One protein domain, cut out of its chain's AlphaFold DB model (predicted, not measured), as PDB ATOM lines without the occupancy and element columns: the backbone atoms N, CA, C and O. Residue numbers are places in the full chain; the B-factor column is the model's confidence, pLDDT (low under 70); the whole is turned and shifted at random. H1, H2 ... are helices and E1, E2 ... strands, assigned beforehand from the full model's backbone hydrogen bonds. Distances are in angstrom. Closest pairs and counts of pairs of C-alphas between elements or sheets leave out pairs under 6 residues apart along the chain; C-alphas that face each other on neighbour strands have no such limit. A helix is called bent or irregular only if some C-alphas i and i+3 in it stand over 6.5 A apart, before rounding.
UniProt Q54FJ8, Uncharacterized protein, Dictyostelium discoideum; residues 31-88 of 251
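AT A GLANCE: This is residues 31 to 88 of the 251 residues of an uncharacterized protein of Dictyostelium discoideum (UniProt Q54FJ8). A tiny two-stranded sheet, E1 and E2, sits at one end of a small rounded cluster of four helices. The helical hairpin H1 and H2 makes one side of the cluster, and H3 with the short H4 makes the other. The printed part has 58 residues, in the order E1, H1, H2, E2, H3, H4; the sheet is antiparallel and the class is mostly helix. It is compact, with a radius of gyration of the C-alphas of 9.9 A and spans of 24 by 23 by 18 A.

IN THESE COORDINATES: E1 is residues 32 to 34, beginning at C-alpha 32 (76.086, -74.139, 64.285), and E2 is residues 63 to 65. H3, residues 66 to 75, is 14.3 A long. H1, residues 37 to 45, is 12.1 A, and H2, residues 47 to 57, is 12.4 A. H2 is irregular: C-alphas 52 and 55 are 8.2 A apart. H4, residues 82 to 86, is 6.5 A and ends at C-alpha 86 (82.167, -65.822, 61.149).

HOW THE PARTS SIT: E1 and E2 are antiparallel at 146 degrees, with N 33 and O 64 within hydrogen-bond range at 2.8 A. H3 touches H4, the closest C-alphas being Ala 73 and Phe 82, 5.5 A. H2 is close to H3 but not clearly touching, with C-alphas Leu 49 and Ile 72 closest at 7.0 A, at a shallow tilt of 23 degrees, opposite ways. H1 and H2, a helical hairpin, touch at Ile 43 and Lys 50, their closest C-alphas, 5.3 A; they run opposite ways at 37 degrees, only just a steep tilt. H1 is close to H4 but not clearly touching, with C-alphas Ile 39 and Leu 85 closest at 5.9 A. H2 and H4 are apart. Every O i to N i+4 pair is within hydrogen-bond range in H1, H3 and H4, and 4 of 7 in H2.

THE WHOLE: The C-alphas farthest apart, Gln 60 and Lys 79, are 26.3 A from each other. The printed part has no cut. The link from H3 to H4 is short, the other links are tight. The mean pLDDT of the printed part is 87.6, and no printed residue is under 70.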
ATOM      1  N   LEU A  31      76.692 -77.835  61.439       84.98
ATOM      2  CA  LEU A  31      77.575 -76.802  61.970       84.98
ATOM      3  C   LEU A  31      76.774 -75.562  62.376       84.98
ATOM      4  O   LEU A  31      76.166 -74.873  61.552       84.98
ATOM      5  N   LYS A  32      76.780 -75.274  63.675       89.74
ATOM      6  CA  LYS A  32      76.086 -74.139  64.285       89.74
ATOM      7  C   LYS A  32      77.118 -73.154  64.807       89.74
ATOM      8  O   LYS A  32      78.101 -73.566  65.412       89.74
ATOM      9  N   PHE A  33      76.887 -71.868  64.602       90.11
ATOM     10  CA  PHE A  33      77.751 -70.787  65.068       90.11
ATOM     11  C   PHE A  33      77.031 -69.949  66.109       90.11
ATOM     12  O   PHE A  33      75.818 -69.773  66.036       90.11
ATOM     13  N   THR A  34      77.775 -69.411  67.065       90.55
ATOM     14  CA  THR A  34      77.235 -68.472  68.050       90.55
ATOM     15  C   THR A  34      76.903 -67.146  67.377       90.55
ATOM     16  O   THR A  34      77.677 -66.642  66.564       90.55
ATOM     17  N   ILE A  35      75.747 -66.573  67.709       89.57
ATOM     18  CA  ILE A  35      75.298 -65.319  67.101       89.57
ATOM     19  C   ILE A  35      76.117 -64.148  67.646       89.57
ATOM     20  O   ILE A  35      76.021 -63.796  68.823       89.57
ATOM     21  N   THR A  36      76.870 -63.499  66.763       88.97
ATOM     22  CA  THR A  36      77.678 -62.317  67.076       88.97
ATOM     23  C   THR A  36      76.882 -61.020  66.896       88.97
ATOM     24  O   THR A  36      75.873 -60.999  66.179       88.97
ATOM     25  N   PRO A  37      77.321 -59.901  67.506       87.40
ATOM     26  CA  PRO A  37      76.711 -58.589  67.282       87.40
ATOM     27  C   PRO A  37      76.700 -58.173  65.806       87.40
ATOM     28  O   PRO A  37      75.739 -57.548  65.364       87.40
ATOM     29  N   LEU A  38      77.726 -58.566  65.040       87.37
ATOM     30  CA  LEU A  38      77.813 -58.298  63.606       87.37
ATOM     31  C   LEU A  38      76.706 -59.022  62.829       87.37
ATOM     32  O   LEU A  38      76.010 -58.407  62.030       87.37
ATOM     33  N   ILE A  39      76.473 -60.305  63.118       89.64
ATOM     34  CA  ILE A  39      75.373 -61.059  62.500       89.64
ATOM     35  C   ILE A  39      74.027 -60.402  62.839       89.64
ATOM     36  O   ILE A  39      73.178 -60.235  61.962       89.64
ATOM     37  N   LYS A  40      73.833 -59.975  64.096       89.38
ATOM     38  CA  LYS A  40      72.605 -59.283  64.523       89.38
ATOM     39  C   LYS A  40      72.399 -57.962  63.779       89.38
ATOM     40  O   LYS A  40      71.279 -57.696  63.348       89.38
ATOM     41  N   SER A  41      73.444 -57.151  63.607       88.87
ATOM     42  CA  SER A  41      73.338 -55.866  62.909       88.87
ATOM     43  C   SER A  41      73.098 -56.047  61.410       88.87
ATOM     44  O   SER A  41      72.222 -55.380  60.864       88.87
ATOM     45  N   THR A  42      73.768 -57.000  60.753       88.98
ATOM     46  CA  THR A  42      73.528 -57.315  59.335       88.98
ATOM     47  C   THR A  42      72.083 -57.751  59.090       88.98
ATOM     48  O   THR A  42      71.446 -57.253  58.166       88.98
ATOM     49  N   ILE A  43      71.528 -58.626  59.938       88.43
ATOM     50  CA  ILE A  43      70.124 -59.051  59.810       88.43
ATOM     51  C   ILE A  43      69.167 -57.888  60.116       88.43
ATOM     52  O   ILE A  43      68.147 -57.750  59.450       88.43
ATOM     53  N   SER A  44      69.476 -57.048  61.109       87.77
ATOM     54  CA  SER A  44      68.609 -55.927  61.495       87.77
ATOM     55  C   SER A  44      68.582 -54.790  60.469       87.77
ATOM     56  O   SER A  44      67.582 -54.075  60.403       87.77
ATOM     57  N   ASN A  45      69.659 -54.607  59.702       88.36
ATOM     58  CA  ASN A  45      69.780 -53.539  58.708       88.36
ATOM     59  C   ASN A  45      69.057 -53.861  57.392       88.36
ATOM     60  O   ASN A  45      68.671 -52.944  56.671       88.36
ATOM     61  N   ASP A  46      68.863 -55.142  57.073       87.98
ATOM     62  CA  ASP A  46      68.224 -55.567  55.830       87.98
ATOM     63  C   ASP A  46      66.786 -56.041  56.080       87.98
ATOM     64  O   ASP A  46      66.552 -57.083  56.696       87.98
ATOM     65  N   ASN A  47      65.805 -55.298  55.559       87.23
ATOM     66  CA  ASN A  47      64.384 -55.606  55.742       87.23
ATOM     67  C   ASN A  47      64.010 -57.021  55.261       87.23
ATOM     68  O   ASN A  47      63.193 -57.677  55.906       87.23
ATOM     69  N   LYS A  48      64.634 -57.522  54.181       88.30
ATOM     70  CA  LYS A  48      64.345 -58.868  53.647       88.30
ATOM     71  C   LYS A  48      64.863 -59.962  54.579       88.30
ATOM     72  O   LYS A  48      64.202 -60.982  54.779       88.30
ATOM     73  N   LEU A  49      66.049 -59.760  55.154       88.49
ATOM     74  CA  LEU A  49      66.647 -60.703  56.100       88.49
ATOM     75  C   LEU A  49      65.944 -60.667  57.450       88.49
ATOM     76  O   LEU A  49      65.741 -61.718  58.055       88.49
ATOM     77  N   LYS A  50      65.553 -59.476  57.907       87.80
ATOM     78  CA  LYS A  50      64.858 -59.274  59.175       87.80
ATOM     79  C   LYS A  50      63.559 -60.066  59.243       87.80
ATOM     80  O   LYS A  50      63.308 -60.720  60.252       87.80
ATOM     81  N   GLU A  51      62.761 -60.054  58.176       87.85
ATOM     82  CA  GLU A  51      61.525 -60.840  58.108       87.85
ATOM     83  C   GLU A  51      61.820 -62.348  58.149       87.85
ATOM     84  O   GLU A  51      61.266 -63.075  58.977       87.85
ATOM     85  N   LYS A  52      62.773 -62.810  57.328       89.80
ATOM     86  CA  LYS A  52      63.106 -64.237  57.185       89.80
ATOM     87  C   LYS A  52      63.796 -64.840  58.418       89.80
ATOM     88  O   LYS A  52      63.580 -66.011  58.731       89.80
ATOM     89  N   TYR A  53      64.620 -64.064  59.122       89.74
ATOM     90  CA  TYR A  53      65.527 -64.536  60.181       89.74
ATOM     91  C   TYR A  53      65.290 -63.871  61.548       89.74
ATOM     92  O   TYR A  53      66.142 -63.958  62.434       89.74
ATOM     93  N   SER A  54      64.110 -63.280  61.761       86.84
ATOM     94  CA  SER A  54      63.675 -62.647  63.026       86.84
ATOM     95  C   SER A  54      63.862 -63.518  64.282       86.84
ATOM     96  O   SER A  54      64.100 -63.007  65.379       86.84
ATOM     97  N   LYS A  55      63.822 -64.849  64.133       85.88
ATOM     98  CA  LYS A  55      64.068 -65.820  65.218       85.88
ATOM     99  C   LYS A  55      65.470 -65.692  65.836       85.88
ATOM    100  O   LYS A  55      65.642 -65.933  67.027       85.88
ATOM    101  N   TYR A  56      66.464 -65.287  65.045       85.50
ATOM    102  CA  TYR A  56      67.865 -65.173  65.467       85.50
ATOM    103  C   TYR A  56      68.201 -63.789  66.044       85.50
ATOM    104  O   TYR A  56      69.124 -63.658  66.848       85.50
ATOM    105  N   THR A  57      67.441 -62.746  65.690       82.84
ATOM    106  CA  THR A  57      67.652 -61.386  66.217       82.84
ATOM    107  C   THR A  57      67.076 -61.212  67.615       82.84
ATOM    108  O   THR A  57      67.707 -60.581  68.460       82.84
ATOM    109  N   ASN A  58      65.923 -61.826  67.898       83.89
ATOM    110  CA  ASN A  58      65.193 -61.657  69.161       83.89
ATOM    111  C   ASN A  58      65.770 -62.474  70.333       83.89
ATOM    112  O   ASN A  58      65.070 -62.752  71.302       83.89
ATOM    113  N   ASN A  59      67.043 -62.873  70.246       76.06
ATOM    114  CA  ASN A  59      67.768 -63.628  71.272       76.06
ATOM    115  C   ASN A  59      67.106 -64.965  71.678       76.06
ATOM    116  O   ASN A  59      67.426 -65.510  72.729       76.06
ATOM    117  N   GLN A  60      66.194 -65.500  70.854       77.92
ATOM    118  CA  GLN A  60      65.475 -66.749  71.142       77.92
ATOM    119  C   GLN A  60      66.363 -67.985  70.967       77.92
ATOM    120  O   GLN A  60      66.149 -69.002  71.619       77.92
ATOM    121  N   GLN A  61      67.356 -67.908  70.080       80.52
ATOM    122  CA  GLN A  61      68.341 -68.962  69.868       80.52
ATOM    123  C   GLN A  61      69.738 -68.344  69.942       80.52
ATOM    124  O   GLN A  61      69.969 -67.344  69.272       80.52
ATOM    125  N   PRO A  62      70.680 -68.905  70.722       84.42
ATOM    126  CA  PRO A  62      72.046 -68.384  70.801       84.42
ATOM    127  C   PRO A  62      72.905 -68.783  69.592       84.42
ATOM    128  O   PRO A  62      74.058 -68.362  69.490       84.42
ATOM    129  N   PHE A  63      72.363 -69.603  68.685       88.94
ATOM    130  CA  PHE A  63      73.097 -70.194  67.576       88.94
ATOM    131  C   PHE A  63      72.392 -70.008  66.232       88.94
ATOM    132  O   PHE A  63      71.167 -69.925  66.165       88.94
ATOM    133  N   ILE A  64      73.178 -70.019  65.157       89.97
ATOM    134  CA  ILE A  64      72.725 -69.976  63.769       89.97
ATOM    135  C   ILE A  64      73.387 -71.109  62.961       89.97
ATOM    136  O   ILE A  64      74.603 -71.282  63.037       89.97
ATOM    137  N   PRO A  65      72.625 -71.925  62.213       91.63
ATOM    138  CA  PRO A  65      73.192 -72.912  61.292       91.63
ATOM    139  C   PRO A  65      74.023 -72.266  60.174       91.63
ATOM    140  O   PRO A  65      73.662 -71.200  59.667       91.63
ATOM    141  N   PHE A  66      75.084 -72.944  59.725       90.14
ATOM    142  CA  PHE A  66      75.947 -72.495  58.625       90.14
ATOM    143  C   PHE A  66      75.165 -72.138  57.355       90.14
ATOM    144  O   PHE A  66      75.421 -71.106  56.734       90.14
ATOM    145  N   SER A  67      74.183 -72.963  56.988       89.64
ATOM    146  CA  SER A  67      73.377 -72.790  55.773       89.64
ATOM    147  C   SER A  67      72.630 -71.456  55.768       89.64
ATOM    148  O   SER A  67      72.588 -70.765  54.753       89.64
ATOM    149  N   ILE A  68      72.156 -71.018  56.936       89.95
ATOM    150  CA  ILE A  68      71.516 -69.711  57.100       89.95
ATOM    151  C   ILE A  68      72.541 -68.580  57.014       89.95
ATOM    152  O   ILE A  68      72.287 -67.560  56.376       89.95
ATOM    153  N   LEU A  69      73.716 -68.753  57.616       90.12
ATOM    154  CA  LEU A  69      74.768 -67.740  57.574       90.12
ATOM    155  C   LEU A  69      75.283 -67.500  56.144       90.12
ATOM    156  O   LEU A  69      75.527 -66.361  55.743       90.12
ATOM    157  N   LYS A  70      75.379 -68.568  55.347       90.41
ATOM    158  CA  LYS A  70      75.700 -68.506  53.918       90.41
ATOM    159  C   LYS A  70      74.626 -67.757  53.124       90.41
ATOM    160  O   LYS A  70      74.967 -66.966  52.245       90.41
ATOM    161  N   ASP A  71      73.349 -67.978  53.433       90.12
ATOM    162  CA  ASP A  71      72.237 -67.259  52.802       90.12
ATOM    163  C   ASP A  71      72.238 -65.766  53.150       90.12
ATOM    164  O   ASP A  71      71.992 -64.935  52.271       90.12
ATOM    165  N   ILE A  72      72.560 -65.419  54.400       90.27
ATOM    166  CA  ILE A  72      72.701 -64.029  54.854       90.27
ATOM    167  C   ILE A  72      73.815 -63.330  54.071       90.27
ATOM    168  O   ILE A  72      73.584 -62.253  53.528       90.27
ATOM    169  N   ALA A  73      74.981 -63.967  53.928       89.51
ATOM    170  CA  ALA A  73      76.099 -63.406  53.167       89.51
ATOM    171  C   ALA A  73      75.761 -63.165  51.682       89.51
ATOM    172  O   ALA A  73      76.251 -62.211  51.086       89.51
ATOM    173  N   LYS A  74      74.921 -64.015  51.077       90.19
ATOM    174  CA  LYS A  74      74.492 -63.871  49.674       90.19
ATOM    175  C   LYS A  74      73.394 -62.831  49.467       90.19
ATOM    176  O   LYS A  74      73.363 -62.183  48.427       90.19
ATOM    177  N   THR A  75      72.454 -62.750  50.404       88.61
ATOM    178  CA  THR A  75      71.218 -61.965  50.249       88.61
ATOM    179  C   THR A  75      71.351 -60.555  50.823       88.61
ATOM    180  O   THR A  75      70.588 -59.676  50.432       88.61
ATOM    181  N   SER A  76      72.307 -60.338  51.731       85.40
ATOM    182  CA  SER A  76      72.579 -59.034  52.336       85.40
ATOM    183  C   SER A  76      72.831 -57.967  51.270       85.40
ATOM    184  O   SER A  76      73.733 -58.083  50.441       85.40
ATOM    185  N   THR A  77      72.052 -56.892  51.333       82.76
ATOM    186  CA  THR A  77      72.224 -55.684  50.510       82.76
ATOM    187  C   THR A  77      73.535 -54.953  50.805       82.76
ATOM    188  O   THR A  77      74.161 -54.390  49.904       82.76
ATOM    189  N   THR A  78      73.993 -54.990  52.057       81.39
ATOM    190  CA  THR A  78      75.317 -54.498  52.447       81.39
ATOM    191  C   THR A  78      76.389 -55.517  52.061       81.39
ATOM    192  O   THR A  78      76.246 -56.698  52.378       81.39
ATOM    193  N   LYS A  79      77.472 -55.080  51.400       83.68
ATOM    194  CA  LYS A  79      78.631 -55.936  51.085       83.68
ATOM    195  C   LYS A  79      79.316 -56.365  52.385       83.68
ATOM    196  O   LYS A  79      80.209 -55.679  52.868       83.68
ATOM    197  N   VAL A  80      78.875 -57.483  52.946       85.57
ATOM    198  CA  VAL A  80      79.487 -58.128  54.107       85.57
ATOM    199  C   VAL A  80      80.025 -59.462  53.634       85.57
ATOM    200  O   VAL A  80      79.286 -60.271  53.070       85.57
ATOM    201  N   TYR A  81      81.318 -59.689  53.823       90.14
ATOM    202  CA  TYR A  81      81.894 -60.954  53.419       90.14
ATOM    203  C   TYR A  81      81.578 -62.052  54.437       90.14
ATOM    204  O   TYR A  81      81.472 -61.808  55.639       90.14
ATOM    205  N   PHE A  82      81.473 -63.295  53.961       88.93
ATOM    206  CA  PHE A  82      81.186 -64.437  54.829       88.93
ATOM    207  C   PHE A  82      82.238 -64.600  55.934       88.93
ATOM    208  O   PHE A  82      81.871 -64.883  57.073       88.93
ATOM    209  N   GLN A  83      83.521 -64.359  55.631       90.50
ATOM    210  CA  GLN A  83      84.586 -64.417  56.635       90.50
ATOM    211  C   GLN A  83      84.400 -63.398  57.766       90.50
ATOM    212  O   GLN A  83      84.742 -63.704  58.904       90.50
ATOM    213  N   ASP A  84      83.822 -62.227  57.480       90.07
ATOM    214  CA  ASP A  84      83.605 -61.192  58.491       90.07
ATOM    215  C   ASP A  84      82.480 -61.610  59.441       90.07
ATOM    216  O   ASP A  84      82.608 -61.455  60.653       90.07
ATOM    217  N   LEU A  85      81.422 -62.238  58.910       88.24
ATOM    218  CA  LEU A  85      80.310 -62.763  59.708       88.24
ATOM    219  C   LEU A  85      80.752 -63.850  60.699       88.24
ATOM    220  O   LEU A  85      80.244 -63.887  61.820       88.24
ATOM    221  N   ILE A  86      81.687 -64.721  60.297       90.54
ATOM    222  CA  ILE A  86      82.167 -65.822  61.149       90.54
ATOM    223  C   ILE A  86      83.320 -65.438  62.080       90.54
ATOM    224  O   ILE A  86      83.566 -66.179  63.029       90.54
ATOM    225  N   LYS A  87      84.023 -64.323  61.832       87.86
ATOM    226  CA  LYS A  87      85.295 -63.978  62.498       87.86
ATOM    227  C   LYS A  87      85.214 -63.980  64.027       87.86
ATOM    228  O   LYS A  87      86.134 -64.462  64.679       87.86
ATOM    229  N   ASP A  88      84.101 -63.505  64.576       86.53
ATOM    230  CA  ASP A  88      83.882 -63.421  66.027       86.53
ATOM    231  C   ASP A  88      82.966 -64.538  66.556       86.53
ATOM    232  O   ASP A  88      82.562 -64.537  67.720       86.53
TER     233      ASP A  88